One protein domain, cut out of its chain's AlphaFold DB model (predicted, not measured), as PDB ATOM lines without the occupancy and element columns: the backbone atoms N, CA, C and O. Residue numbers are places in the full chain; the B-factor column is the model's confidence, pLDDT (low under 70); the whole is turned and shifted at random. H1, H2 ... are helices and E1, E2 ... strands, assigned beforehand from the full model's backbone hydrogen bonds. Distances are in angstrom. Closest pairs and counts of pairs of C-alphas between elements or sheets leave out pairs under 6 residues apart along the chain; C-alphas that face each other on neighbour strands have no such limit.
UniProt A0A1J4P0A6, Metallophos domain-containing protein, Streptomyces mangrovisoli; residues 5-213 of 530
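What this domain is: This is residues 5 to 213 of the 530 residues of the protein "Metallophos domain-containing protein" of Streptomyces mangrovisoli (UniProt A0A1J4P0A6). A small sheet of four strands has helices over both faces, in three layers: H5, H7 and H8 cover one face, H1 and H6 the other. Beyond H1, away from the sheet, H2, H3 and H4 pack together, H3 side by side with both H2 and H4. The printed part has 209 residues, with eight named helices and five named strands in the order H1 H2 H3 H4 E1 H5 E2 E3 H6 E4 E5 H7 H8; the class is mixed, helices and strands. The mixed sheet runs E2 E1 E4 E5. The whole is compact, radius of gyration of the C-alphas 16.4 A, and rounded, spanning 46 by 38 by 34 A.

Where its parts are: Find C-alpha 97 at (-41.610, 2.569, 22.396): there E1, residues 97 to 102, begins and runs 15.9 A. The sheet's other strands are E2, 126 to 128, E4, 161 to 166, 16.6 A long, and E5, 172 to 175. E3 is 140 to 143. Look for H1 at 7 to 17, H2 at 28 to 39, H4 at 78 to 92, H5 at 105 to 118, H6 at 147 to 154 and H7 at 176 to 188. H3, 49 to 70, covers 31.3 A from (-31.449, 19.356, 14.955); H8, 193 to 213, covers 30.8 A and ends at (-68.729, -3.908, 34.180).

How they stand to each other: Start at E1: it is antiparallel to E4, with N 100 and O 163 at 2.9 A, and parallel to E2, with N 127 and O 97 at 2.9 A. E1, H5 and E2 form a strand-helix-strand unit, two parallel neighbour strands with a helix between, its crossover right-handed. E4 and E5 form a hairpin, with N 162 and O 174 at 2.9 A. H7 and H8 form a helical hairpin, closest at C-alphas 186 and 193, 6.1 A. H1 comes closest to E3 at C-alphas 8 and 142, 4.5 A; E3 pairs with no named strand. H6 has a height over the sheet of 8.2 A. H1 touches H2, closest at C-alphas 9 and 30, 5.1 A, and H4, at C-alphas 16 and 89, 5.5 A. H3 forms helical hairpins with H2, at 23 degrees, and H4, at 9 degrees. Every O i to N i+4 pair is within hydrogen-bond range in H2, H3, H6 and H7; elsewhere 4 of 7 in H1, 8 of 11 in H4, 8 of 10 in H5 and 16 of 17 in H8.

The domain as a whole: The C-alphas of Ser 50 and Arg 213, the two farthest apart, are 49.1 A apart. The printed part has no cut, and the link from E2 to E3 is long. Check pLDDT under 70 at 17 to 21, 41 to 47, 70 to 73, 122 to 125, 136 to 137 and 190 to 191.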
ATOM      1  N   PHE A   5     -51.658  15.420  14.530       79.75
ATOM      2  CA  PHE A   5     -52.253  14.702  13.395       79.75
ATOM      3  C   PHE A   5     -53.524  13.960  13.821       79.75
ATOM      4  O   PHE A   5     -53.659  13.573  14.978       79.75
ATOM      5  N   ASP A   6     -54.462  13.728  12.912       82.44
ATOM      6  CA  ASP A   6     -55.700  13.007  13.241       82.44
ATOM      7  C   ASP A   6     -55.457  11.547  13.709       82.44
ATOM      8  O   ASP A   6     -54.655  10.822  13.118       82.44
ATOM      9  N   LEU A   7     -56.163  11.065  14.746       84.00
ATOM     10  CA  LEU A   7     -56.003   9.692  15.271       84.00
ATOM     11  C   LEU A   7     -56.338   8.614  14.230       84.00
ATOM     12  O   LEU A   7     -55.868   7.486  14.358       84.00
ATOM     13  N   SER A   8     -57.098   8.925  13.180       80.69
ATOM     14  CA  SER A   8     -57.292   8.028  12.033       80.69
ATOM     15  C   SER A   8     -55.971   7.616  11.380       80.69
ATOM     16  O   SER A   8     -55.866   6.495  10.890       80.69
ATOM     17  N   ALA A   9     -54.929   8.450  11.463       81.56
ATOM     18  CA  ALA A   9     -53.581   8.122  11.014       81.56
ATOM     19  C   ALA A   9     -52.775   7.290  12.026       81.56
ATOM     20  O   ALA A   9     -51.618   6.970  11.771       81.56
ATOM     21  N   SER A  10     -53.357   6.863  13.151       77.69
ATOM     22  CA  SER A  10     -52.678   5.994  14.127       77.69
ATOM     23  C   SER A  10     -52.252   4.641  13.542       77.69
ATOM     24  O   SER A  10     -51.252   4.083  13.986       77.69
ATOM     25  N   ALA A  11     -52.896   4.164  12.468       75.56
ATOM     26  CA  ALA A  11     -52.443   2.984  11.725       75.56
ATOM     27  C   ALA A  11     -51.024   3.147  11.136       75.56
ATOM     28  O   ALA A  11     -50.316   2.153  10.953       75.56
ATOM     29  N   VAL A  12     -50.568   4.388  10.902       78.00
ATOM     30  CA  VAL A  12     -49.162   4.689  10.588       78.00
ATOM     31  C   VAL A  12     -48.265   4.192  11.717       78.00
ATOM     32  O   VAL A  12     -47.261   3.537  11.464       78.00
ATOM     33  N   VAL A  13     -48.644   4.443  12.968       72.94
ATOM     34  CA  VAL A  13     -47.850   4.078  14.146       72.94
ATOM     35  C   VAL A  13     -47.749   2.569  14.309       72.94
ATOM     36  O   VAL A  13     -46.650   2.053  14.514       72.94
ATOM     37  N   ALA A  14     -48.858   1.852  14.116       72.19
ATOM     38  CA  ALA A  14     -48.844   0.394  14.072       72.19
ATOM     39  C   ALA A  14     -47.888  -0.133  12.988       72.19
ATOM     40  O   ALA A  14     -47.144  -1.082  13.232       72.19
ATOM     41  N   HIS A  15     -47.863   0.494  11.805       77.56
ATOM     42  CA  HIS A  15     -46.946   0.092  10.740       77.56
ATOM     43  C   HIS A  15     -45.478   0.361  11.088       77.56
ATOM     44  O   HIS A  15     -44.645  -0.518  10.887       77.56
ATOM     45  N   LEU A  16     -45.168   1.538  11.636       72.38
ATOM     46  CA  LEU A  16     -43.799   1.931  11.982       72.38
ATOM     47  C   LEU A  16     -43.150   1.002  13.025       72.38
ATOM     48  O   LEU A  16     -41.923   0.955  13.123       72.38
ATOM     49  N   LEU A  17     -43.958   0.270  13.800       69.56
ATOM     50  CA  LEU A  17     -43.506  -0.631  14.866       69.56
ATOM     51  C   LEU A  17     -43.673  -2.118  14.555       69.56
ATOM     52  O   LEU A  17     -43.114  -2.955  15.270       69.56
ATOM     53  N   ALA A  18     -44.432  -2.460  13.517       66.19
ATOM     54  CA  ALA A  18     -44.610  -3.836  13.090       66.19
ATOM     55  C   ALA A  18     -43.412  -4.283  12.243       66.19
ATOM     56  O   ALA A  18     -43.113  -3.678  11.218       66.19
ATOM     57  N   THR A  19     -42.749  -5.371  12.643       56.25
ATOM     58  CA  THR A  19     -41.625  -5.934  11.878       56.25
ATOM     59  C   THR A  19     -42.083  -6.816  10.715       56.25
ATOM     60  O   THR A  19     -41.420  -6.818   9.688       56.25
ATOM     61  N   ASP A  20     -43.243  -7.486  10.825       54.97
ATOM     62  CA  ASP A  20     -43.623  -8.564   9.885       54.97
ATOM     63  C   ASP A  20     -45.101  -8.583   9.451       54.97
ATOM     64  O   ASP A  20     -45.553  -9.526   8.802       54.97
ATOM     65  N   ARG A  21     -45.896  -7.560   9.792       65.19
ATOM     66  CA  ARG A  21     -47.316  -7.507   9.394       65.19
ATOM     67  C   ARG A  21     -47.513  -6.665   8.136       65.19
ATOM     68  O   ARG A  21     -46.849  -5.644   7.931       65.19
ATOM     69  N   GLU A  22     -48.425  -7.099   7.266       71.19
ATOM     70  CA  GLU A  22     -48.894  -6.239   6.181       71.19
ATOM     71  C   GLU A  22     -49.541  -4.987   6.789       71.19
ATOM     72  O   GLU A  22     -50.293  -5.114   7.764       71.19
ATOM     73  N   PRO A  23     -49.221  -3.773   6.301       77.06
ATOM     74  CA  PRO A  23     -49.800  -2.573   6.873       77.06
ATOM     75  C   PRO A  23     -51.304  -2.578   6.686       77.06
ATOM     76  O   PRO A  23     -51.846  -3.143   5.736       77.06
ATOM     77  N   ARG A  24     -51.984  -1.927   7.615       82.75
ATOM     78  CA  ARG A  24     -53.435  -1.810   7.576       82.75
ATOM     79  C   ARG A  24     -53.848  -0.729   6.582       82.75
ATOM     80  O   ARG A  24     -53.022   0.104   6.200       82.75
ATOM     81  N   ARG A  25     -55.107  -0.753   6.133       86.25
ATOM     82  CA  ARG A  25     -55.604   0.291   5.232       86.25
ATOM     83  C   ARG A  25     -55.638   1.618   5.972       86.25
ATOM     84  O   ARG A  25     -55.844   1.654   7.183       86.25
ATOM     85  N   LEU A  26     -55.474   2.702   5.228       84.06
ATOM     86  CA  LEU A  26     -55.509   4.041   5.795       84.06
ATOM     87  C   LEU A  26     -56.204   5.014   4.847       84.06
ATOM     88  O   LEU A  26     -56.026   4.940   3.632       84.06
ATOM     89  N   GLU A  27     -56.982   5.942   5.399       84.75
ATOM     90  CA  GLU A  27     -57.555   7.033   4.614       84.75
ATOM     91  C   GLU A  27     -56.432   7.903   4.033       84.75
ATOM     92  O   GLU A  27     -55.521   8.336   4.743       84.75
ATOM     93  N   GLY A  28     -56.497   8.185   2.731       83.62
ATOM     94  CA  GLY A  28     -55.498   9.006   2.054       83.62
ATOM     95  C   GLY A  28     -55.385  10.393   2.686       83.62
ATOM     96  O   GLY A  28     -54.272  10.880   2.875       83.62
ATOM     97  N   TYR A  29     -56.516  10.993   3.071       83.69
ATOM     98  CA  TYR A  29     -56.535  12.267   3.788       83.69
ATOM     99  C   TYR A  29     -55.783  12.184   5.120       83.69
ATOM    100  O   TYR A  29     -54.895  12.997   5.349       83.69
ATOM    101  N   GLY A  30     -56.050  11.164   5.947       82.94
ATOM    102  CA  GLY A  30     -55.336  10.956   7.213       82.94
ATOM    103  C   GLY A  30     -53.827  10.775   7.016       82.94
ATOM    104  O   GLY A  30     -53.030  11.365   7.744       82.94
ATOM    105  N   MET A  31     -53.411  10.040   5.977       87.56
ATOM    106  CA  MET A  31     -51.993   9.938   5.608       87.56
ATOM    107  C   MET A  31     -51.406  11.302   5.216       87.56
ATOM    108  O   MET A  31     -50.301  11.642   5.631       87.56
ATOM    109  N   SER A  32     -52.125  12.085   4.411       88.31
ATOM    110  CA  SER A  32     -51.673  13.409   3.974       88.31
ATOM    111  C   SER A  32     -51.575  14.386   5.146       88.31
ATOM    112  O   SER A  32     -50.576  15.093   5.263       88.31
ATOM    113  N   ASP A  33     -52.552  14.382   6.052       85.38
ATOM    114  CA  ASP A  33     -52.524  15.194   7.267       85.38
ATOM    115  C   ASP A  33     -51.315  14.833   8.135       85.38
ATOM    116  O   ASP A  33     -50.518  15.711   8.467       85.38
ATOM    117  N   PHE A  34     -51.094  13.539   8.393       87.19
ATOM    118  CA  PHE A  34     -49.923  13.065   9.129       87.19
ATOM    119  C   PHE A  34     -48.609  13.495   8.463       87.19
ATOM    120  O   PHE A  34     -47.768  14.130   9.096       87.19
ATOM    121  N   LEU A  35     -48.423  13.205   7.173       89.00
ATOM    122  CA  LEU A  35     -47.186  13.545   6.462       89.00
ATOM    123  C   LEU A  35     -46.962  15.060   6.385       89.00
ATOM    124  O   LEU A  35     -45.830  15.515   6.533       89.00
ATOM    125  N   GLY A  36     -48.027  15.843   6.199       87.75
ATOM    126  CA  GLY A  36     -47.979  17.303   6.207       87.75
ATOM    127  C   GLY A  36     -47.662  17.867   7.592       87.75
ATOM    128  O   GLY A  36     -46.907  18.832   7.724       87.75
ATOM    129  N   ALA A  37     -48.197  17.249   8.645       83.38
ATOM    130  CA  ALA A  37     -47.870  17.577  10.022       83.38
ATOM    131  C   ALA A  37     -46.383  17.325  10.300       83.38
ATOM    132  O   ALA A  37     -45.733  18.185  10.899       83.38
ATOM    133  N   VAL A  38     -45.834  16.206   9.816       83.81
ATOM    134  CA  VAL A  38     -44.413  15.879   9.975       83.81
ATOM    135  C   VAL A  38     -43.517  16.813   9.142       83.81
ATOM    136  O   VAL A  38     -42.519  17.322   9.655       83.81
ATOM    137  N   SER A  39     -43.884  17.107   7.891       84.38
ATOM    138  CA  SER A  39     -43.059  17.896   6.963       84.38
ATOM    139  C   SER A  39     -43.001  19.396   7.264       84.38
ATOM    140  O   SER A  39     -42.005  20.054   6.967       84.38
ATOM    141  N   ARG A  40     -44.025  19.978   7.896       81.19
ATOM    142  CA  ARG A  40     -43.986  21.403   8.273       81.19
ATOM    143  C   ARG A  40     -42.917  21.721   9.320       81.19
ATOM    144  O   ARG A  40     -42.600  22.889   9.504       81.19
ATOM    145  N   GLY A  41     -42.341  20.718   9.992       59.38
ATOM    146  CA  GLY A  41     -41.068  20.820  10.711       59.38
ATOM    147  C   GLY A  41     -40.995  21.744  11.933       59.38
ATOM    148  O   GLY A  41     -40.020  21.660  12.670       59.38
ATOM    149  N   ASN A  42     -41.991  22.592  12.189       52.00
ATOM    150  CA  ASN A  42     -41.959  23.605  13.253       52.00
ATOM    151  C   ASN A  42     -42.150  23.037  14.667       52.00
ATOM    152  O   ASN A  42     -42.194  23.782  15.641       52.00
ATOM    153  N   LEU A  43     -42.319  21.724  14.793       53.66
ATOM    154  CA  LEU A  43     -42.830  21.097  16.001       53.66
ATOM    155  C   LEU A  43     -42.210  19.712  16.187       53.66
ATOM    156  O   LEU A  43     -42.934  18.778  16.447       53.66
ATOM    157  N   PHE A  44     -40.901  19.516  16.020       61.62
ATOM    158  CA  PHE A  44     -40.223  18.347  16.602       61.62
ATOM    159  C   PHE A  44     -39.176  18.833  17.591       61.62
ATOM    160  O   PHE A  44     -38.080  19.239  17.218       61.62
ATOM    161  N   THR A  45     -39.502  18.794  18.881       60.22
ATOM    162  CA  THR A  45     -38.471  18.896  19.924       60.22
ATOM    163  C   THR A  45     -37.705  17.583  19.930       60.22
ATOM    164  O   THR A  45     -38.199  16.585  20.453       60.22
ATOM    165  N   SER A  46     -36.540  17.611  19.301       68.00
ATOM    166  CA  SER A  46     -35.509  16.586  19.366       68.00
ATOM    167  C   SER A  46     -34.266  17.211  19.989       68.00
ATOM    168  O   SER A  46     -34.007  18.401  19.806       68.00
ATOM    169  N   SER A  47     -33.478  16.410  20.702       64.38
ATOM    170  CA  SER A  47     -32.136  16.804  21.137       64.38
ATOM    171  C   SER A  47     -31.157  16.947  19.959       64.38
ATOM    172  O   SER A  47     -30.090  17.532  20.120       64.38
ATOM    173  N   SER A  48     -31.525  16.465  18.765       72.69
ATOM    174  CA  SER A  48     -30.754  16.582  17.527       72.69
ATOM    175  C   SER A  48     -31.501  17.409  16.478       72.69
ATOM    176  O   SER A  48     -32.571  17.014  16.011       72.69
ATOM    177  N   ARG A  49     -30.911  18.538  16.058       70.50
ATOM    178  CA  ARG A  49     -31.449  19.356  14.955       70.50
ATOM    179  C   ARG A  49     -31.436  18.603  13.622       70.50
ATOM    180  O   ARG A  49     -32.444  18.618  12.928       70.50
ATOM    181  N   SER A  50     -30.357  17.877  13.317       80.06
ATOM    182  CA  SER A  50     -30.234  17.116  12.064       80.06
ATOM    183  C   SER A  50     -31.266  15.995  11.940       80.06
ATOM    184  O   SER A  50     -31.688  15.674  10.836       80.06
ATOM    185  N   PHE A  51     -31.732  15.438  13.064       80.00
ATOM    186  CA  PHE A  51     -32.841  14.482  13.061       80.00
ATOM    187  C   PHE A  51     -34.153  15.119  12.585       80.00
ATOM    188  O   PHE A  51     -34.912  14.482  11.862       80.00
ATOM    189  N   GLY A  52     -34.428  16.363  12.991       80.00
ATOM    190  CA  GLY A  52     -35.631  17.077  12.564       80.00
ATOM    191  C   GLY A  52     -35.643  17.350  11.060       80.00
ATOM    192  O   GLY A  52     -36.688  17.211  10.429       80.00
ATOM    193  N   ASP A  53     -34.484  17.688  10.492       83.88
ATOM    194  CA  ASP A  53     -34.338  17.923   9.054       83.88
ATOM    195  C   ASP A  53     -34.438  16.618   8.245       83.88
ATOM    196  O   ASP A  53     -35.218  16.563   7.299       83.88
ATOM    197  N   ASP A  54     -33.773  15.533   8.669       86.31
ATOM    198  CA  ASP A  54     -33.912  14.214   8.021       86.31
ATOM    199  C   ASP A  54     -35.374  13.739   8.052       86.31
ATOM    200  O   ASP A  54     -35.947  13.393   7.022       86.31
ATOM    201  N   LEU A  55     -36.045  13.825   9.207       86.19
ATOM    202  CA  LEU A  55     -37.455  13.446   9.324       86.19
ATOM    203  C   LEU A  55     -38.362  14.268   8.391       86.19
ATOM    204  O   LEU A  55     -39.292  13.721   7.791       86.19
ATOM    205  N   ARG A  56     -38.078  15.568   8.242       88.00
ATOM    206  CA  ARG A  56     -38.785  16.457   7.315       88.00
ATOM    207  C   ARG A  56     -38.612  16.002   5.867       88.00
ATOM    208  O   ARG A  56     -39.600  15.903   5.135       88.00
ATOM    209  N   ASP A  57     -37.384  15.711   5.462       90.88
ATOM    210  CA  ASP A  57     -37.063  15.293   4.098       90.88
ATOM    211  C   ASP A  57     -37.699  13.943   3.758       90.88
ATOM    212  O   ASP A  57     -38.291  13.786   2.684       90.88
ATOM    213  N   ARG A  58     -37.684  12.996   4.705       92.31
ATOM    214  CA  ARG A  58     -38.374  11.704   4.568       92.31
ATOM    215  C   ARG A  58     -39.887  11.863   4.466       92.31
ATOM    216  O   ARG A  58     -40.494  11.243   3.597       92.31
ATOM    217  N   ALA A  59     -40.495  12.730   5.276       91.12
ATOM    218  CA  ALA A  59     -41.926  13.019   5.178       91.12
ATOM    219  C   ALA A  59     -42.301  13.655   3.831       91.12
ATOM    220  O   ALA A  59     -43.322  13.297   3.243       91.12
ATOM    221  N   ASN A  60     -41.461  14.552   3.305       92.88
ATOM    222  CA  ASN A  60     -41.637  15.123   1.971       92.88
ATOM    223  C   ASN A  60     -41.519  14.061   0.865       92.88
ATOM    224  O   ASN A  60     -42.280  14.107  -0.104       92.88
ATOM    225  N   ASP A  61     -40.611  13.089   0.999       94.19
ATOM    226  CA  ASP A  61     -40.532  11.965   0.059       94.19
ATOM    227  C   ASP A  61     -41.776  11.081   0.109       94.19
ATOM    228  O   ASP A  61     -42.398  10.823  -0.926       94.19
ATOM    229  N   SER A  62     -42.208  10.706   1.313       93.50
ATOM    230  CA  SER A  62     -43.470  10.003   1.532       93.50
ATOM    231  C   SER A  62     -44.659  10.764   0.942       93.50
ATOM    232  O   SER A  62     -45.513  10.152   0.305       93.50
ATOM    233  N   MET A  63     -44.707  12.096   1.063       92.31
ATOM    234  CA  MET A  63     -45.784  12.912   0.493       92.31
ATOM    235  C   MET A  63     -45.802  12.848  -1.040       92.31
ATOM    236  O   MET A  63     -46.863  12.682  -1.642       92.31
ATOM    237  N   ARG A  64     -44.635  12.910  -1.694       92.19
ATOM    238  CA  ARG A  64     -44.541  12.743  -3.155       92.19
ATOM    239  C   ARG A  64     -44.986  11.352  -3.599       92.19
ATOM    240  O   ARG A  64     -45.639  11.221  -4.632       92.19
ATOM    241  N   ARG A  65     -44.652  10.309  -2.830       92.25
ATOM    242  CA  ARG A  65     -45.132   8.940  -3.084       92.25
ATOM    243  C   ARG A  65     -46.647   8.857  -2.918       92.25
ATOM    244  O   ARG A  65     -47.315   8.310  -3.788       92.25
ATOM    245  N   LEU A  66     -47.190   9.463  -1.864       90.88
ATOM    246  CA  LEU A  66     -48.627   9.513  -1.605       90.88
ATOM    247  C   LEU A  66     -49.392  10.173  -2.755       90.88
ATOM    248  O   LEU A  66     -50.390   9.622  -3.202       90.88
ATOM    249  N   GLN A  67     -48.905  11.301  -3.276       88.44
ATOM    250  CA  GLN A  67     -49.523  11.992  -4.415       88.44
ATOM    251  C   GLN A  67     -49.595  11.115  -5.677       88.44
ATOM    252  O   GLN A  67     -50.530  11.240  -6.462       88.44
ATOM    253  N   ARG A  68     -48.641  10.193  -5.870       84.88
ATOM    254  CA  ARG A  68     -48.674   9.228  -6.983       84.88
ATOM    255  C   ARG A  68     -49.730   8.137  -6.772       84.88
ATOM    256  O   ARG A  68     -50.345   7.706  -7.741       84.88
ATOM    257  N   GLU A  69     -49.961   7.719  -5.526       78.88
ATOM    258  CA  GLU A  69     -50.942   6.683  -5.159       78.88
ATOM    259  C   GLU A  69     -52.386   7.226  -5.079       78.88
ATOM    260  O   GLU A  69     -53.325   6.587  -5.563       78.88
ATOM    261  N   GLN A  70     -52.581   8.424  -4.509       67.56
ATOM    262  CA  GLN A  70     -53.896   9.036  -4.240       67.56
ATOM    263  C   GLN A  70     -54.710   9.365  -5.492       67.56
ATOM    264  O   GLN A  70     -55.931   9.483  -5.406       67.56
ATOM    265  N   ASN A  71     -54.079   9.419  -6.665       59.75
ATOM    266  CA  ASN A  71     -54.789   9.577  -7.935       59.75
ATOM    267  C   ASN A  71     -55.745   8.404  -8.245       59.75
ATOM    268  O   ASN A  71     -56.495   8.469  -9.216       59.75
ATOM    269  N   THR A  72     -55.736   7.330  -7.442       54.94
ATOM    270  CA  THR A  72     -56.508   6.108  -7.704       54.94
ATOM    271  C   THR A  72     -57.547   5.747  -6.635       54.94
ATOM    272  O   THR A  72     -58.578   5.166  -6.989       54.94
ATOM    273  N   SER A  73     -57.362   6.092  -5.354       62.56
ATOM    274  CA  SER A  73     -58.290   5.710  -4.273       62.56
ATOM    275  C   SER A  73     -58.253   6.668  -3.078       62.56
ATOM    276  O   SER A  73     -57.193   7.166  -2.707       62.56
ATOM    277  N   ALA A  74     -59.411   6.871  -2.439       75.12
ATOM    278  CA  ALA A  74     -59.535   7.616  -1.184       75.12
ATOM    279  C   ALA A  74     -59.003   6.829   0.030       75.12
ATOM    280  O   ALA A  74     -58.616   7.428   1.031       75.12
ATOM    281  N   VAL A  75     -58.957   5.495  -0.062       83.81
ATOM    282  CA  VAL A  75     -58.399   4.596   0.957       83.81
ATOM    283  C   VAL A  75     -57.213   3.855   0.351       83.81
ATOM    284  O   VAL A  75     -57.331   3.228  -0.702       83.81
ATOM    285  N   LEU A  76     -56.061   3.938   1.008       85.00
ATOM    286  CA  LEU A  76     -54.837   3.261   0.600       85.00
ATOM    287  C   LEU A  76     -54.871   1.804   1.065       85.00
ATOM    288  O   LEU A  76     -55.206   1.515   2.216       85.00
ATOM    289  N   SER A  77     -54.476   0.889   0.182       85.25
ATOM    290  CA  SER A  77     -54.233  -0.509   0.542       85.25
ATOM    291  C   SER A  77     -53.003  -0.632   1.450       85.25
ATOM    292  O   SER A  77     -52.150   0.257   1.479       85.25
ATOM    293  N   GLY A  78     -52.861  -1.760   2.149       84.38
ATOM    294  CA  GLY A  78     -51.691  -2.027   2.993       84.38
ATOM    295  C   GLY A  78     -50.354  -1.932   2.253       84.38
ATOM    296  O   GLY A  78     -49.384  -1.363   2.757       84.38
ATOM    297  N   SER A  79     -50.306  -2.420   1.013       86.00
ATOM    298  CA  SER A  79     -49.113  -2.341   0.167       86.00
ATOM    299  C   SER A  79     -48.792  -0.909  -0.283       86.00
ATOM    300  O   SER A  79     -47.620  -0.523  -0.266       86.00
ATOM    301  N   SER A  80     -49.803  -0.095  -0.608       88.69
ATOM    302  CA  SER A  80     -49.616   1.338  -0.880       88.69
ATOM    303  C   SER A  80     -49.147   2.082   0.374       88.69
ATOM    304  O   SER A  80     -48.200   2.861   0.296       88.69
ATOM    305  N   VAL A  81     -49.732   1.794   1.544       89.25
ATOM    306  CA  VAL A  81     -49.300   2.357   2.836       89.25
ATOM    307  C   VAL A  81     -47.826   2.041   3.104       89.25
ATOM    308  O   VAL A  81     -47.064   2.960   3.404       89.25
ATOM    309  N   ARG A  82     -47.396   0.783   2.912       89.12
ATOM    310  CA  ARG A  82     -45.985   0.374   3.052       89.12
ATOM    311  C   ARG A  82     -45.060   1.223   2.188       89.12
ATOM    312  O   ARG A  82     -44.074   1.768   2.667       89.12
ATOM    313  N   ARG A  83     -45.391   1.332   0.899       89.38
ATOM    314  CA  ARG A  83     -44.575   2.035  -0.099       89.38
ATOM    315  C   ARG A  83     -44.466   3.526   0.202       89.38
ATOM    316  O   ARG A  83     -43.395   4.110   0.034       89.38
ATOM    317  N   VAL A  84     -45.569   4.137   0.633       91.38
ATOM    318  CA  VAL A  84     -45.621   5.552   1.016       91.38
ATOM    319  C   VAL A  84     -44.774   5.806   2.261       91.38
ATOM    320  O   VAL A  84     -44.027   6.781   2.282       91.38
ATOM    321  N   LEU A  85     -44.854   4.943   3.274       90.75
ATOM    322  CA  LEU A  85     -44.203   5.156   4.571       90.75
ATOM    323  C   LEU A  85     -42.759   4.660   4.666       90.75
ATOM    324  O   LEU A  85     -42.079   5.041   5.613       90.75
ATOM    325  N   GLU A  86     -42.267   3.881   3.701       90.38
ATOM    326  CA  GLU A  86     -40.892   3.352   3.683       90.38
ATOM    327  C   GLU A  86     -39.810   4.384   4.092       90.38
ATOM    328  O   GLU A  86     -39.042   4.066   5.004       90.38
ATOM    329  N   PRO A  87     -39.780   5.632   3.566       91.69
ATOM    330  CA  PRO A  87     -38.792   6.634   3.983       91.69
ATOM    331  C   PRO A  87     -38.833   6.973   5.478       91.69
ATOM    332  O   PRO A  87     -37.797   7.217   6.092       91.69
ATOM    333  N   LEU A  88     -40.029   7.020   6.070       87.88
ATOM    334  CA  LEU A  88     -40.215   7.312   7.490       87.88
ATOM    335  C   LEU A  88     -39.904   6.100   8.364       87.88
ATOM    336  O   LEU A  88     -39.365   6.263   9.460       87.88
ATOM    337  N   THR A  89     -40.198   4.893   7.880       86.31
ATOM    338  CA  THR A  89     -39.887   3.647   8.585       86.31
ATOM    339  C   THR A  89     -38.385   3.524   8.847       86.31
ATOM    340  O   THR A  89     -38.009   3.173   9.961       86.31
ATOM    341  N   GLU A  90     -37.507   3.899   7.911       82.44
ATOM    342  CA  GLU A  90     -36.040   3.875   8.106       82.44
ATOM    343  C   GLU A  90     -35.562   4.686   9.327       82.44
ATOM    344  O   GLU A  90     -34.595   4.320  10.003       82.44
ATOM    345  N   VAL A  91     -36.247   5.791   9.630       83.12
ATOM    346  CA  VAL A  91     -35.861   6.728  10.693       83.12
ATOM    347  C   VAL A  91     -36.580   6.407  12.002       83.12
ATOM    348  O   VAL A  91     -35.954   6.332  13.063       83.12
ATOM    349  N   LEU A  92     -37.895   6.198  11.940       82.62
ATOM    350  CA  LEU A  92     -38.743   5.995  13.115       82.62
ATOM    351  C   LEU A  92     -38.627   4.573  13.677       82.62
ATOM    352  O   LEU A  92     -38.802   4.375  14.879       82.62
ATOM    353  N   SER A  93     -38.185   3.602  12.871       78.75
ATOM    354  CA  SER A  93     -37.841   2.257  13.346       78.75
ATOM    355  C   SER A  93     -36.564   2.210  14.202       78.75
ATOM    356  O   SER A  93     -36.051   1.126  14.483       78.75
ATOM    357  N   ARG A  94     -36.062   3.333  14.715       80.38
ATOM    358  CA  ARG A  94     -35.019   3.348  15.755       80.38
ATOM    359  C   ARG A  94     -35.588   3.354  17.176       80.38
ATOM    360  O   ARG A  94     -34.878   2.978  18.103       80.38
ATOM    361  N   TYR A  95     -36.852   3.738  17.341       81.88
ATOM    362  CA  TYR A  95     -37.506   3.820  18.647       81.88
ATOM    363  C   TYR A  95     -38.113   2.470  19.044       81.88
ATOM    364  O   TYR A  95     -38.679   1.756  18.208       81.88
ATOM    365  N   GLN A  96     -37.977   2.099  20.318       82.75
ATOM    366  CA  GLN A  96     -38.545   0.851  20.841       82.75
ATOM    367  C   GLN A  96     -39.986   1.029  21.319       82.75
ATOM    368  O   GLN A  96     -40.789   0.108  21.164       82.75
ATOM    369  N   VAL A  97     -40.296   2.212  21.855       85.69
ATOM    370  CA  VAL A  97     -41.610   2.569  22.396       85.69
ATOM    371  C   VAL A  97     -42.144   3.791  21.667       85.69
ATOM    372  O   VAL A  97     -41.411   4.754  21.428       85.69
ATOM    373  N   VAL A  98     -43.436   3.770  21.362       88.19
ATOM    374  CA  VAL A  98     -44.190   4.944  20.934       88.19
ATOM    375  C   VAL A  98     -45.277   5.229  21.952       88.19
ATOM    376  O   VAL A  98     -46.003   4.325  22.366       88.19
ATOM    377  N   VAL A  99     -45.376   6.494  22.341       90.19
ATOM    378  CA  VAL A  99     -46.411   7.001  23.239       90.19
ATOM    379  C   VAL A  99     -47.275   7.974  22.451       90.19
ATOM    380  O   VAL A  99     -46.756   8.926  21.861       90.19
ATOM    381  N   LEU A 100     -48.586   7.734  22.440       91.44
ATOM    382  CA  LEU A 100     -49.567   8.600  21.797       91.44
ATOM    383  C   LEU A 100     -50.525   9.151  22.856       91.44
ATOM    384  O   LEU A 100     -51.492   8.468  23.204       91.44
ATOM    385  N   PRO A 101     -50.282  10.355  23.398       92.81
ATOM    386  CA  PRO A 101     -51.219  11.011  24.301       92.81
ATOM    387  C   PRO A 101     -52.527  11.330  23.568       92.81
ATOM    388  O   PRO A 101     -52.507  11.969  22.519       92.81
ATOM    389  N   ILE A 102     -53.662  10.911  24.121       92.19
ATOM    390  CA  ILE A 102     -54.986  11.100  23.524       92.19
ATOM    391  C   ILE A 102     -55.951  11.750  24.511       92.19
ATOM    392  O   ILE A 102     -55.917  11.502  25.716       92.19
ATOM    393  N   GLY A 103     -56.842  12.583  23.987       91.06
ATOM    394  CA  GLY A 103     -57.878  13.227  24.776       91.06
ATOM    395  C   GLY A 103     -58.540  14.371  24.025       91.06
ATOM    396  O   GLY A 103     -58.516  14.428  22.793       91.06
ATOM    397  N   SER A 104     -59.135  15.279  24.790       87.88
ATOM    398  CA  SER A 104     -59.859  16.437  24.265       87.88
ATOM    399  C   SER A 104     -59.099  17.749  24.447       87.88
ATOM    400  O   SER A 104     -58.072  17.791  25.130       87.88
ATOM    401  N   ALA A 105     -59.617  18.824  23.843       85.56
ATOM    402  CA  ALA A 105     -59.080  20.179  23.993       85.56
ATOM    403  C   ALA A 105     -58.921  20.592  25.472       85.56
ATOM    404  O   ALA A 105     -57.893  21.159  25.846       85.56
ATOM    405  N   ASP A 106     -59.869  20.203  26.331       87.81
ATOM    406  CA  ASP A 106     -59.859  20.494  27.774       87.81
ATOM    407  C   ASP A 106     -58.644  19.896  28.503       87.81
ATOM    408  O   ASP A 106     -58.148  20.447  29.488       87.81
ATOM    409  N   HIS A 107     -58.109  18.794  27.979       90.56
ATOM    410  CA  HIS A 107     -57.007  18.041  28.576       90.56
ATOM    411  C   HIS A 107     -55.625  18.467  28.057       90.56
ATOM    412  O   HIS A 107     -54.609  17.856  28.399       90.56
ATOM    413  N   GLN A 108     -55.550  19.526  27.243       89.56
ATOM    414  CA  GLN A 108     -54.326  19.937  26.550       89.56
ATOM    415  C   GLN A 108     -53.112  20.093  27.476       89.56
ATOM    416  O   GLN A 108     -52.007  19.698  27.104       89.56
ATOM    417  N   ARG A 109     -53.287  20.684  28.666       91.62
ATOM    418  CA  ARG A 109     -52.175  20.901  29.608       91.62
ATOM    419  C   ARG A 109     -51.591  19.580  30.104       91.62
ATOM    420  O   ARG A 109     -50.397  19.358  29.934       91.62
ATOM    421  N   GLN A 110     -52.444  18.692  30.608       94.06
ATOM    422  CA  GLN A 110     -52.050  17.385  31.140       94.06
ATOM    423  C   GLN A 110     -51.394  16.507  30.066       94.06
ATOM    424  O   GLN A 110     -50.360  15.889  30.305       94.06
ATOM    425  N   LEU A 111     -51.950  16.496  28.850       92.12
ATOM    426  CA  LEU A 111     -51.390  15.728  27.735       92.12
ATOM    427  C   LEU A 111     -50.034  16.273  27.277       92.12
ATOM    428  O   LEU A 111     -49.135  15.497  26.957       92.12
ATOM    429  N   ASN A 112     -49.855  17.597  27.279       89.25
ATOM    430  CA  ASN A 112     -48.562  18.209  26.976       89.25
ATOM    431  C   ASN A 112     -47.515  17.899  28.057       89.25
ATOM    432  O   ASN A 112     -46.343  17.728  27.730       89.25
ATOM    433  N   GLU A 113     -47.909  17.842  29.330       91.00
ATOM    434  CA  GLU A 113     -47.029  17.448  30.436       91.00
ATOM    435  C   GLU A 113     -46.596  15.987  30.302       91.00
ATOM    436  O   GLU A 113     -45.394  15.720  30.275       91.00
ATOM    437  N   LEU A 114     -47.544  15.069  30.080       91.69
ATOM    438  CA  LEU A 114     -47.254  13.662  29.799       91.69
ATOM    439  C   LEU A 114     -46.312  13.508  28.596       91.69
ATOM    440  O   LEU A 114     -45.326  12.778  28.662       91.69
ATOM    441  N   ALA A 115     -46.581  14.229  27.502       88.94
ATOM    442  CA  ALA A 115     -45.753  14.196  26.300       88.94
ATOM    443  C   ALA A 115     -44.320  14.687  26.554       88.94
ATOM    444  O   ALA A 115     -43.367  14.145  25.989       88.94
ATOM    445  N   ARG A 116     -44.156  15.732  27.376       86.94
ATOM    446  CA  ARG A 116     -42.839  16.264  27.754       86.94
ATOM    447  C   ARG A 116     -42.074  15.278  28.616       86.94
ATOM    448  O   ARG A 116     -40.888  15.093  28.368       86.94
ATOM    449  N   GLU A 117     -42.738  14.654  29.579       87.94
ATOM    450  CA  GLU A 117     -42.098  13.684  30.462       87.94
ATOM    451  C   GLU A 117     -41.698  12.417  29.699       87.94
ATOM    452  O   GLU A 117     -40.549  11.994  29.763       87.94
ATOM    453  N   ALA A 118     -42.577  11.899  28.835       87.19
ATOM    454  CA  ALA A 118     -42.263  10.759  27.972       87.19
ATOM    455  C   ALA A 118     -41.066  11.030  27.046       87.19
ATOM    456  O   ALA A 118     -40.269  10.126  26.781       87.19
ATOM    457  N   ALA A 119     -40.913  12.277  26.590       82.44
ATOM    458  CA  ALA A 119     -39.801  12.710  25.748       82.44
ATOM    459  C   ALA A 119     -38.477  12.925  26.510       82.44
ATOM    460  O   ALA A 119     -37.446  13.094  25.861       82.44
ATOM    461  N   ARG A 120     -38.486  12.948  27.851       79.31
ATOM    462  CA  ARG A 120     -37.284  13.085  28.697       79.31
ATOM    463  C   ARG A 120     -36.633  11.753  29.071       79.31
ATOM    464  O   ARG A 120     -35.551  11.781  29.653       79.31
ATOM    465  N   GLY A 121     -37.265  10.621  28.750       70.44
ATOM    466  CA  GLY A 121     -36.742   9.292  29.080       70.44
ATOM    467  C   GLY A 121     -35.291   9.087  28.598       70.44
ATOM    468  O   GLY A 121     -34.934   9.582  27.522       70.44
ATOM    469  N   PRO A 122     -34.439   8.389  29.374       60.69
ATOM    470  CA  PRO A 122     -33.024   8.216  29.057       60.69
ATOM    471  C   PRO A 122     -32.800   7.401  27.767       60.69
ATOM    472  O   PRO A 122     -33.582   6.525  27.399       60.69
ATOM    473  N   GLY A 123     -31.702   7.697  27.057       57.41
ATOM    474  CA  GLY A 123     -31.291   6.990  25.835       57.41
ATOM    475  C   GLY A 123     -32.030   7.407  24.550       57.41
ATOM    476  O   GLY A 123     -32.608   8.483  24.448       57.41
ATOM    477  N   ARG A 124     -31.986   6.556  23.510       54.44
ATOM    478  CA  ARG A 124     -32.667   6.778  22.208       54.44
ATOM    479  C   ARG A 124     -34.175   6.400  22.235       54.44
ATOM    480  O   ARG A 124     -34.735   6.070  21.197       54.44
ATOM    481  N   GLY A 125     -34.814   6.355  23.409       67.69
ATOM    482  CA  GLY A 125     -35.799   5.311  23.749       67.69
ATOM    483  C   GLY A 125     -37.262   5.471  23.310       67.69
ATOM    484  O   GLY A 125     -37.872   4.458  22.954       67.69
ATOM    485  N   HIS A 126     -37.840   6.679  23.309       81.69
ATOM    486  CA  HIS A 126     -39.287   6.868  23.093       81.69
ATOM    487  C   HIS A 126     -39.594   7.855  21.966       81.69
ATOM    488  O   HIS A 126     -39.049   8.958  21.917       81.69
ATOM    489  N   LEU A 127     -40.531   7.491  21.096       83.25
ATOM    490  CA  LEU A 127     -41.139   8.412  20.144       83.25
ATOM    491  C   LEU A 127     -42.479   8.885  20.709       83.25
ATOM    492  O   LEU A 127     -43.375   8.082  20.953       83.25
ATOM    493  N   VAL A 128     -42.636  10.192  20.893       86.19
ATOM    494  CA  VAL A 128     -43.916  10.773  21.312       86.19
ATOM    495  C   VAL A 128     -44.593  11.401  20.104       86.19
ATOM    496  O   VAL A 128     -44.105  12.385  19.544       86.19
ATOM    497  N   LEU A 129     -45.727  10.829  19.718       84.31
ATOM    498  CA  LEU A 129     -46.570  11.300  18.627       84.31
ATOM    499  C   LEU A 129     -47.833  11.897  19.240       84.31
ATOM    500  O   LEU A 129     -48.439  11.273  20.096       84.31
ATOM    501  N   MET A 130     -48.214  13.114  18.854       82.38
ATOM    502  CA  MET A 130     -49.339  13.810  19.485       82.38
ATOM    503  C   MET A 130     -50.532  13.841  18.535       82.38
ATOM    504  O   MET A 130     -50.538  14.670  17.639       82.38
ATOM    505  N   PRO A 131     -51.543  12.984  18.695       80.44
ATOM    506  CA  PRO A 131     -52.796  13.150  17.981       80.44
ATOM    507  C   PRO A 131     -53.438  14.530  18.200       80.44
ATOM    508  O   PRO A 131     -53.212  15.205  19.211       80.44
ATOM    509  N   THR A 132     -54.253  14.959  17.240       81.62
ATOM    510  CA  THR A 132     -55.109  16.135  17.361       81.62
ATOM    511  C   THR A 132     -56.049  15.942  18.542       81.62
ATOM    512  O   THR A 132     -56.583  14.856  18.768       81.62
ATOM    513  N   LEU A 133     -56.222  17.005  19.323       82.38
ATOM    514  CA  LEU A 133     -57.158  16.988  20.435       82.38
ATOM    515  C   LEU A 133     -58.574  16.958  19.876       82.38
ATOM    516  O   LEU A 133     -58.926  17.786  19.037       82.38
ATOM    517  N   TYR A 134     -59.372  16.008  20.342       79.44
ATOM    518  CA  TYR A 134     -60.753  15.882  19.905       79.44
ATOM    519  C   TYR A 134     -61.622  16.920  20.608       79.44
ATOM    520  O   TYR A 134     -61.453  17.192  21.797       79.44
ATOM    521  N   GLU A 135     -62.616  17.456  19.911       77.75
ATOM    522  CA  GLU A 135     -63.701  18.128  20.618       77.75
ATOM    523  C   GLU A 135     -64.409  17.097  21.515       77.75
ATOM    524  O   GLU A 135     -64.646  15.965  21.064       77.75
ATOM    525  N   PRO A 136     -64.782  17.441  22.763       67.19
ATOM    526  CA  PRO A 136     -65.413  16.502  23.695       67.19
ATOM    527  C   PRO A 136     -66.618  15.757  23.103       67.19
ATOM    528  O   PRO A 136     -66.854  14.600  23.444       67.19
ATOM    529  N   LYS A 137     -67.339  16.401  22.174       68.81
ATOM    530  CA  LYS A 137     -68.544  15.891  21.495       68.81
ATOM    531  C   LYS A 137     -68.318  15.409  20.057       68.81
ATOM    532  O   LYS A 137     -69.241  14.889  19.441       68.81
ATOM    533  N   ALA A 138     -67.121  15.582  19.486       76.81
ATOM    534  CA  ALA A 138     -66.866  15.148  18.112       76.81
ATOM    535  C   ALA A 138     -66.817  13.625  18.018       76.81
ATOM    536  O   ALA A 138     -66.314  12.962  18.911       76.81
ATOM    537  N   ASN A 139     -67.285  13.054  16.922       82.75
ATOM    538  CA  ASN A 139     -67.139  11.630  16.646       82.75
ATOM    539  C   ASN A 139     -65.678  11.296  16.291       82.75
ATOM    540  O   ASN A 139     -65.020  12.072  15.604       82.75
ATOM    541  N   ALA A 140     -65.175  10.142  16.739       85.88
ATOM    542  CA  ALA A 140     -63.826   9.665  16.422       85.88
ATOM    543  C   ALA A 140     -63.902   8.331  15.674       85.88
ATOM    544  O   ALA A 140     -64.463   7.364  16.193       85.88
ATOM    545  N   ARG A 141     -63.354   8.285  14.455       87.94
ATOM    546  CA  ARG A 141     -63.351   7.097  13.594       87.94
ATOM    547  C   ARG A 141     -61.933   6.691  13.251       87.94
ATOM    548  O   ARG A 141     -61.138   7.536  12.850       87.94
ATOM    549  N   VAL A 142     -61.648   5.396  13.318       88.81
ATOM    550  CA  VAL A 142     -60.395   4.834  12.805       88.81
ATOM    551  C   VAL A 142     -60.698   3.583  11.987       88.81
ATOM    552  O   VAL A 142     -61.462   2.722  12.428       88.81
ATOM    553  N   LEU A 143     -60.109   3.494  10.791       88.56
ATOM    554  CA  LEU A 143     -60.162   2.303   9.943       88.56
ATOM    555  C   LEU A 143     -59.050   1.333  10.327       88.56
ATOM    556  O   LEU A 143     -57.928   1.744  10.604       88.56
ATOM    557  N   ASP A 144     -59.387   0.045  10.321       86.75
ATOM    558  CA  ASP A 144     -58.513  -1.059  10.703       86.75
ATOM    559  C   ASP A 144     -57.660  -0.751  11.967       86.75
ATOM    560  O   ASP A 144     -56.442  -0.934  11.930       86.75
ATOM    561  N   PRO A 145     -58.236  -0.296  13.098       88.62
ATOM    562  CA  PRO A 145     -57.439   0.111  14.254       88.62
ATOM    563  C   PRO A 145     -56.625  -1.055  14.832       88.62
ATOM    564  O   PRO A 145     -57.043  -2.219  14.782       88.62
ATOM    565  N   ASP A 146     -55.454  -0.746  15.392       87.00
ATOM    566  CA  ASP A 146     -54.734  -1.684  16.258       87.00
ATOM    567  C   ASP A 146     -55.446  -1.862  17.617       87.00
ATOM    568  O   ASP A 146     -56.467  -1.225  17.887       87.00
ATOM    569  N   GLU A 147     -54.940  -2.770  18.457       88.00
ATOM    570  CA  GLU A 147     -55.570  -3.115  19.740       88.00
ATOM    571  C   GLU A 147     -55.659  -1.913  20.688       88.00
ATOM    572  O   GLU A 147     -56.743  -1.621  21.190       88.00
ATOM    573  N   GLY A 148     -54.566  -1.174  20.877       90.44
ATOM    574  CA  GLY A 148     -54.526  -0.003  21.751       90.44
ATOM    575  C   GLY A 148     -55.408   1.145  21.271       90.44
ATOM    576  O   GLY A 148     -56.075   1.779  22.084       90.44
ATOM    577  N   VAL A 149     -55.481   1.383  19.959       91.19
ATOM    578  CA  VAL A 149     -56.392   2.382  19.379       91.19
ATOM    579  C   VAL A 149     -57.851   1.948  19.523       91.19
ATOM    580  O   VAL A 149     -58.701   2.759  19.886       91.19
ATOM    581  N   SER A 150     -58.156   0.671  19.269       91.19
ATOM    582  CA  SER A 150     -59.503   0.118  19.460       91.19
ATOM    583  C   SER A 150     -59.950   0.248  20.918       91.19
ATOM    584  O   SER A 150     -61.059   0.715  21.178       91.19
ATOM    585  N   ASP A 151     -59.076  -0.109  21.863       91.19
ATOM    586  CA  ASP A 151     -59.343  -0.022  23.299       91.19
ATOM    587  C   ASP A 151     -59.547   1.432  23.748       91.19
ATOM    588  O   ASP A 151     -60.551   1.749  24.386       91.19
ATOM    589  N   ALA A 152     -58.674   2.343  23.312       92.38
ATOM    590  CA  ALA A 152     -58.812   3.777  23.552       92.38
ATOM    591  C   ALA A 152     -60.158   4.341  23.078       92.38
ATOM    592  O   ALA A 152     -60.792   5.106  23.803       92.38
ATOM    593  N   LEU A 153     -60.604   3.986  21.869       91.62
ATOM    594  CA  LEU A 153     -61.877   4.463  21.318       91.62
ATOM    595  C   LEU A 153     -63.082   3.889  22.073       91.62
ATOM    596  O   LEU A 153     -64.041   4.612  22.335       91.62
ATOM    597  N   LYS A 154     -63.037   2.609  22.453       90.50
ATOM    598  CA  LYS A 154     -64.097   1.965  23.251       90.50
ATOM    599  C   LYS A 154     -64.174   2.523  24.670       90.50
ATOM    600  O   LYS A 154     -65.255   2.582  25.252       90.50
ATOM    601  N   ARG A 155     -63.036   2.965  25.206       90.75
ATOM    602  CA  ARG A 155     -62.886   3.564  26.537       90.75
ATOM    603  C   ARG A 155     -62.789   5.085  26.481       90.75
ATOM    604  O   ARG A 155     -62.100   5.705  27.285       90.75
ATOM    605  N   ARG A 156     -63.484   5.710  25.529       88.81
ATOM    606  CA  ARG A 156     -63.409   7.159  25.295       88.81
ATOM    607  C   ARG A 156     -63.766   8.011  26.516       88.81
ATOM    608  O   ARG A 156     -63.242   9.103  26.684       88.81
ATOM    609  N   ASP A 157     -64.655   7.527  27.366       88.31
ATOM    610  CA  ASP A 157     -65.030   8.165  28.630       88.31
ATOM    611  C   ASP A 157     -63.945   8.103  29.717       88.31
ATOM    612  O   ASP A 157     -64.060   8.789  30.726       88.31
ATOM    613  N   GLU A 158     -62.878   7.334  29.504       90.88
ATOM    614  CA  GLU A 158     -61.685   7.315  30.356       90.88
ATOM    615  C   GLU A 158     -60.576   8.227  29.811       90.88
ATOM    616  O   GLU A 158     -59.460   8.229  30.326       90.88
ATOM    617  N   TRP A 159     -60.857   8.996  28.751       91.50
ATOM    618  CA  TRP A 159     -59.939  10.026  28.278       91.50
ATOM    619  C   TRP A 159     -59.896  11.183  29.285       91.50
ATOM    620  O   TRP A 159     -60.937  11.560  29.825       91.50
ATOM    621  N   PRO A 160     -58.721  11.793  29.514       94.88
ATOM    622  CA  PRO A 160     -57.482  11.661  28.746       94.88
ATOM    623  C   PRO A 160     -56.636  10.441  29.136       94.88
ATOM    624  O   PRO A 160     -56.771   9.880  30.219       94.88
ATOM    625  N   GLY A 161     -55.703  10.063  28.263       95.62
ATOM    626  CA  GLY A 161     -54.753   8.984  28.521       95.62
ATOM    627  C   GLY A 161     -53.673   8.880  27.452       95.62
ATOM    628  O   GLY A 161     -53.390   9.854  26.751       95.62
ATOM    629  N   ALA A 162     -53.063   7.706  27.311       94.81
ATOM    630  CA  ALA A 162     -52.110   7.443  26.241       94.81
ATOM    631  C   ALA A 162     -52.175   6.006  25.728       94.81
ATOM    632  O   ALA A 162     -52.389   5.059  26.484       94.81
ATOM    633  N   ILE A 163     -51.942   5.865  24.425       94.00
ATOM    634  CA  ILE A 163     -51.701   4.576  23.788       94.00
ATOM    635  C   ILE A 163     -50.198   4.315  23.828       94.00
ATOM    636  O   ILE A 163     -49.402   5.158  23.407       94.00
ATOM    637  N   PHE A 164     -49.827   3.141  24.320       91.94
ATOM    638  CA  PHE A 164     -48.460   2.646  24.311       91.94
ATOM    639  C   PHE A 164     -48.338   1.580  23.236       91.94
ATOM    640  O   PHE A 164     -49.154   0.662  23.163       91.94
ATOM    641  N   ALA A 165     -47.311   1.696  22.404       88.44
ATOM    642  CA  ALA A 165     -46.980   0.692  21.412       88.44
ATOM    643  C   ALA A 165     -45.495   0.349  21.514       88.44
ATOM    644  O   ALA A 165     -44.636   1.231  21.504       88.44
ATOM    645  N   VAL A 166     -45.198  -0.945  21.617       85.88
ATOM    646  CA  VAL A 166     -43.832  -1.465  21.713       85.88
ATOM    647  C   VAL A 166     -43.560  -2.366  20.530       85.88
ATOM    648  O   VAL A 166     -44.418  -3.134  20.100       85.88
ATOM    649  N   ARG A 167     -42.355  -2.256  19.972       83.69
ATOM    650  CA  ARG A 167     -41.967  -3.046  18.804       83.69
ATOM    651  C   ARG A 167     -42.144  -4.541  19.047       83.69
ATOM    652  O   ARG A 167     -41.543  -5.100  19.963       83.69
ATOM    653  N   GLY A 168     -42.884  -5.180  18.145       80.88
ATOM    654  CA  GLY A 168     -43.161  -6.617  18.190       80.88
ATOM    655  C   GLY A 168     -44.255  -7.018  19.184       80.88
ATOM    656  O   GLY A 168     -44.574  -8.200  19.266       80.88
ATOM    657  N   GLU A 169     -44.855  -6.065  19.899       84.69
ATOM    658  CA  GLU A 169     -45.938  -6.303  20.850       84.69
ATOM    659  C   GLU A 169     -47.224  -5.595  20.402       84.69
ATOM    660  O   GLU A 169     -47.213  -4.691  19.562       84.69
ATOM    661  N   ALA A 170     -48.361  -6.029  20.944       84.88
ATOM    662  CA  ALA A 170     -49.626  -5.344  20.726       84.88
ATOM    663  C   ALA A 170     -49.677  -4.042  21.537       84.88
ATOM    664  O   ALA A 170     -49.262  -4.000  22.697       84.88
ATOM    665  N   SER A 171     -50.216  -2.990  20.927       90.44
ATOM    666  CA  SER A 171     -50.492  -1.721  21.596       90.44
ATOM    667  C   SER A 171     -51.617  -1.857  22.628       90.44
ATOM    668  O   SER A 171     -52.465  -2.743  22.530       90.44
ATOM    669  N   PHE A 172     -51.642  -0.958  23.611       93.31
ATOM    670  CA  PHE A 172     -52.679  -0.897  24.649       93.31
ATOM    671  C   PHE A 172     -52.912   0.545  25.120       93.31
ATOM    672  O   PHE A 172     -52.068   1.416  24.898       93.31
ATOM    673  N   PHE A 173     -54.059   0.805  25.754       94.94
ATOM    674  CA  PHE A 173     -54.458   2.132  26.227       94.94
ATOM    675  C   PHE A 173     -54.478   2.227  27.756       94.94
ATOM    676  O   PHE A 173     -55.110   1.426  28.445       94.94
ATOM    677  N   LEU A 174     -53.861   3.284  28.285       96.50
ATOM    678  CA  LEU A 174     -53.906   3.624  29.702       96.50
ATOM    679  C   LEU A 174     -54.571   4.984  29.936       96.50
ATOM    680  O   LEU A 174     -54.190   5.957  29.276       96.50
ATOM    681  N   PRO A 175     -55.482   5.094  30.922       96.00
ATOM    682  CA  PRO A 175     -55.939   6.381  31.436       96.00
ATOM    683  C   PRO A 175     -54.767   7.208  31.977       96.00
ATOM    684  O   PRO A 175     -53.732   6.659  32.364       96.00
ATOM    685  N   LEU A 176     -54.937   8.530  32.022       96.12
ATOM    686  CA  LEU A 176     -53.861   9.493  32.284       96.12
ATOM    687  C   LEU A 176     -53.003   9.164  33.512       96.12
ATOM    688  O   LEU A 176     -51.781   9.217  33.417       96.12
ATOM    689  N   GLU A 177     -53.614   8.820  34.646       95.38
ATOM    690  CA  GLU A 177     -52.876   8.533  35.883       95.38
ATOM    691  C   GLU A 177     -51.918   7.344  35.716       95.38
ATOM    692  O   GLU A 177     -50.724   7.454  36.008       95.38
ATOM    693  N   ALA A 178     -52.419   6.232  35.171       96.06
ATOM    694  CA  ALA A 178     -51.610   5.052  34.891       96.06
ATOM    695  C   ALA A 178     -50.541   5.352  33.830       96.06
ATOM    696  O   ALA A 178     -49.384   4.973  34.002       96.06
ATOM    697  N   ALA A 179     -50.886   6.107  32.781       95.81
ATOM    698  CA  ALA A 179     -49.939   6.515  31.746       95.81
ATOM    699  C   ALA A 179     -48.778   7.363  32.305       95.81
ATOM    700  O   ALA A 179     -47.620   7.114  31.965       95.81
ATOM    701  N   CYS A 180     -49.063   8.329  33.187       95.00
ATOM    702  CA  CYS A 180     -48.049   9.148  33.860       95.00
ATOM    703  C   CYS A 180     -47.102   8.293  34.712       95.00
ATOM    704  O   CYS A 180     -45.881   8.471  34.652       95.00
ATOM    705  N   ARG A 181     -47.645   7.336  35.474       94.00
ATOM    706  CA  ARG A 181     -46.841   6.405  36.277       94.00
ATOM    707  C   ARG A 181     -45.946   5.537  35.394       94.00
ATOM    708  O   ARG A 181     -44.744   5.488  35.634       94.00
ATOM    709  N   THR A 182     -46.488   4.941  34.330       93.00
ATOM    710  CA  THR A 182     -45.713   4.130  33.376       93.00
ATOM    711  C   THR A 182     -44.582   4.933  32.732       93.00
ATOM    712  O   THR A 182     -43.459   4.448  32.645       93.00
ATOM    713  N   VAL A 183     -44.834   6.179  32.321       91.25
ATOM    714  CA  VAL A 183     -43.794   7.064  31.767       91.25
ATOM    715  C   VAL A 183     -42.695   7.375  32.788       91.25
ATOM    716  O   VAL A 183     -41.513   7.385  32.438       91.25
ATOM    717  N   THR A 184     -43.070   7.593  34.048       90.12
ATOM    718  CA  THR A 184     -42.116   7.836  35.140       90.12
ATOM    719  C   THR A 184     -41.238   6.605  35.379       90.12
ATOM    720  O   THR A 184     -40.017   6.718  35.467       90.12
ATOM    721  N   GLU A 185     -41.835   5.411  35.410       89.12
ATOM    722  CA  GLU A 185     -41.117   4.142  35.586       89.12
ATOM    723  C   GLU A 185     -40.174   3.835  34.417       89.12
ATOM    724  O   GLU A 185     -39.023   3.460  34.645       89.12
ATOM    725  N   LEU A 186     -40.626   4.061  33.177       86.56
ATOM    726  CA  LEU A 186     -39.788   3.944  31.979       86.56
ATOM    727  C   LEU A 186     -38.581   4.886  32.030       86.56
ATOM    728  O   LEU A 186     -37.512   4.544  31.531       86.56
ATOM    729  N   SER A 187     -38.743   6.062  32.637       80.31
ATOM    730  CA  SER A 187     -37.666   7.047  32.761       80.31
ATOM    731  C   SER A 187     -36.670   6.706  33.874       80.31
ATOM    732  O   SER A 187     -35.514   7.115  33.802       80.31
ATOM    733  N   ALA A 188     -37.098   5.951  34.889       80.62
ATOM    734  CA  ALA A 188     -36.279   5.593  36.044       80.62
ATOM    735  C   ALA A 188     -35.472   4.295  35.862       80.62
ATOM    736  O   ALA A 188     -34.433   4.134  36.503       80.62
ATOM    737  N   ARG A 189     -35.940   3.355  35.027       72.44
ATOM    738  CA  ARG A 189     -35.340   2.019  34.880       72.44
ATOM    739  C   ARG A 189     -34.665   1.835  33.522       72.44
ATOM    740  O   ARG A 189     -35.245   1.272  32.592       72.44
ATOM    741  N   ASP A 190     -33.422   2.296  33.422       66.44
ATOM    742  CA  ASP A 190     -32.621   2.128  32.208       66.44
ATOM    743  C   ASP A 190     -32.448   0.627  31.875       66.44
ATOM    744  O   ASP A 190     -32.029  -0.167  32.717       66.44
ATOM    745  N   GLY A 191     -32.834   0.217  30.663       65.19
ATOM    746  CA  GLY A 191     -32.736  -1.172  30.185       65.19
ATOM    747  C   GLY A 191     -33.913  -2.120  30.491       65.19
ATOM    748  O   GLY A 191     -33.958  -3.206  29.914       65.19
ATOM    749  N   GLU A 192     -34.906  -1.731  31.302       79.44
ATOM    750  CA  GLU A 192     -36.055  -2.587  31.687       79.44
ATOM    751  C   GLU A 192     -37.371  -2.282  30.937       79.44
ATOM    752  O   GLU A 192     -38.459  -2.656  31.368       79.44
ATOM    753  N   VAL A 193     -37.306  -1.640  29.769       82.00
ATOM    754  CA  VAL A 193     -38.488  -1.168  29.014       82.00
ATOM    755  C   VAL A 193     -39.599  -2.223  28.880       82.00
ATOM    756  O   VAL A 193     -40.771  -1.932  29.115       82.00
ATOM    757  N   ARG A 194     -39.243  -3.468  28.536       83.44
ATOM    758  CA  ARG A 194     -40.228  -4.543  28.330       83.44
ATOM    759  C   ARG A 194     -40.949  -4.967  29.608       83.44
ATOM    760  O   ARG A 194     -42.127  -5.308  29.536       83.44
ATOM    761  N   SER A 195     -40.280  -4.978  30.765       86.75
ATOM    762  CA  SER A 195     -40.921  -5.404  32.018       86.75
ATOM    763  C   SER A 195     -41.956  -4.372  32.469       86.75
ATOM    764  O   SER A 195     -43.089  -4.748  32.774       86.75
ATOM    765  N   VAL A 196     -41.601  -3.085  32.400       89.06
ATOM    766  CA  VAL A 196     -42.488  -1.958  32.723       89.06
ATOM    767  C   VAL A 196     -43.718  -1.966  31.815       89.06
ATOM    768  O   VAL A 196     -44.849  -1.939  32.293       89.06
ATOM    769  N   VAL A 197     -43.520  -2.091  30.498       87.81
ATOM    770  CA  VAL A 197     -44.620  -2.131  29.517       87.81
ATOM    771  C   VAL A 197     -45.523  -3.341  29.743       87.81
ATOM    772  O   VAL A 197     -46.743  -3.203  29.710       87.81
ATOM    773  N   ARG A 198     -44.957  -4.523  30.010       89.12
ATOM    774  CA  ARG A 198     -45.749  -5.731  30.267       89.12
ATOM    775  C   ARG A 198     -46.614  -5.583  31.517       89.12
ATOM    776  O   ARG A 198     -47.778  -5.976  31.492       89.12
ATOM    777  N   GLN A 199     -46.069  -5.016  32.592       91.19
ATOM    778  CA  GLN A 199     -46.831  -4.733  33.810       91.19
ATOM    779  C   GLN A 199     -47.959  -3.729  33.536       91.19
ATOM    780  O   GLN A 199     -49.104  -3.964  33.921       91.19
ATOM    781  N   ALA A 200     -47.651  -2.660  32.805       92.75
ATOM    782  CA  ALA A 200     -48.611  -1.643  32.399       92.75
ATOM    783  C   ALA A 200     -49.735  -2.225  31.514       92.75
ATOM    784  O   ALA A 200     -50.902  -1.872  31.672       92.75
ATOM    785  N   ARG A 201     -49.419  -3.184  30.636       92.44
ATOM    786  CA  ARG A 201     -50.407  -3.908  29.821       92.44
ATOM    787  C   ARG A 201     -51.343  -4.763  30.671       92.44
ATOM    788  O   ARG A 201     -52.548  -4.728  30.456       92.44
ATOM    789  N   VAL A 202     -50.816  -5.485  31.661       92.50
ATOM    790  CA  VAL A 202     -51.648  -6.253  32.607       92.50
ATOM    791  C   VAL A 202     -52.585  -5.323  33.385       92.50
ATOM    792  O   VAL A 202     -53.763  -5.627  33.557       92.50
ATOM    793  N   GLU A 203     -52.095  -4.158  33.819       91.38
ATOM    794  CA  GLU A 203     -52.941  -3.140  34.446       91.38
ATOM    795  C   GLU A 203     -54.025  -2.619  33.488       91.38
ATOM    796  O   GLU A 203     -55.188  -2.515  33.880       91.38
ATOM    797  N   SER A 204     -53.676  -2.362  32.223       91.69
ATOM    798  CA  SER A 204     -54.628  -1.984  31.174       91.69
ATOM    799  C   SER A 204     -55.728  -3.031  30.997       91.69
ATOM    800  O   SER A 204     -56.902  -2.676  30.932       91.69
ATOM    801  N   GLU A 205     -55.370  -4.314  30.933       90.81
ATOM    802  CA  GLU A 205     -56.315  -5.425  30.773       90.81
ATOM    803  C   GLU A 205     -57.275  -5.520  31.972       90.81
ATOM    804  O   GLU A 205     -58.489  -5.658  31.793       90.81
ATOM    805  N   HIS A 206     -56.765  -5.363  33.198       89.25
ATOM    806  CA  HIS A 206     -57.599  -5.300  34.401       89.25
ATOM    807  C   HIS A 206     -58.520  -4.073  34.412       89.25
ATOM    808  O   HIS A 206     -59.704  -4.197  34.735       89.25
ATOM    809  N   GLY A 207     -57.998  -2.903  34.030       86.25
ATOM    810  CA  GLY A 207     -58.765  -1.666  33.909       86.25
ATOM    811  C   GLY A 207     -59.895  -1.799  32.891       86.25
ATOM    812  O   GLY A 207     -61.047  -1.517  33.215       86.25
ATOM    813  N   ALA A 208     -59.605  -2.331  31.702       86.12
ATOM    814  CA  ALA A 208     -60.597  -2.597  30.665       86.12
ATOM    815  C   ALA A 208     -61.674  -3.590  31.140       86.12
ATOM    816  O   ALA A 208     -62.868  -3.363  30.931       86.12
ATOM    817  N   ALA A 209     -61.286  -4.661  31.842       86.00
ATOM    818  CA  ALA A 209     -62.231  -5.626  32.404       86.00
ATOM    819  C   ALA A 209     -63.147  -5.007  33.475       86.00
ATOM    820  O   ALA A 209     -64.344  -5.310  33.512       86.00
ATOM    821  N   ALA A 210     -62.612  -4.129  34.329       84.06
ATOM    822  CA  ALA A 210     -63.393  -3.397  35.324       84.06
ATOM    823  C   ALA A 210     -64.344  -2.397  34.656       84.06
ATOM    824  O   ALA A 210     -65.538  -2.384  34.953       84.06
ATOM    825  N   ALA A 211     -63.840  -1.621  33.700       81.12
ATOM    826  CA  ALA A 211     -64.612  -0.612  32.999       81.12
ATOM    827  C   ALA A 211     -65.708  -1.227  32.110       81.12
ATOM    828  O   ALA A 211     -66.754  -0.615  31.891       81.12
ATOM    829  N   ARG A 212     -65.536  -2.477  31.662       81.06
ATOM    830  CA  ARG A 212     -66.591  -3.260  31.002       81.06
ATOM    831  C   ARG A 212     -67.788  -3.532  31.919       81.06
ATOM    832  O   ARG A 212     -68.901  -3.631  31.423       81.06
ATOM    833  N   ARG A 213     -67.612  -3.641  33.244       78.38
ATOM    834  CA  ARG A 213     -68.729  -3.908  34.180       78.38
ATOM    835  C   ARG A 213     -69.742  -2.761  34.243       78.38
ATOM    836  O   ARG A 213     -70.903  -3.002  34.558       78.38
TER     837      ARG A 213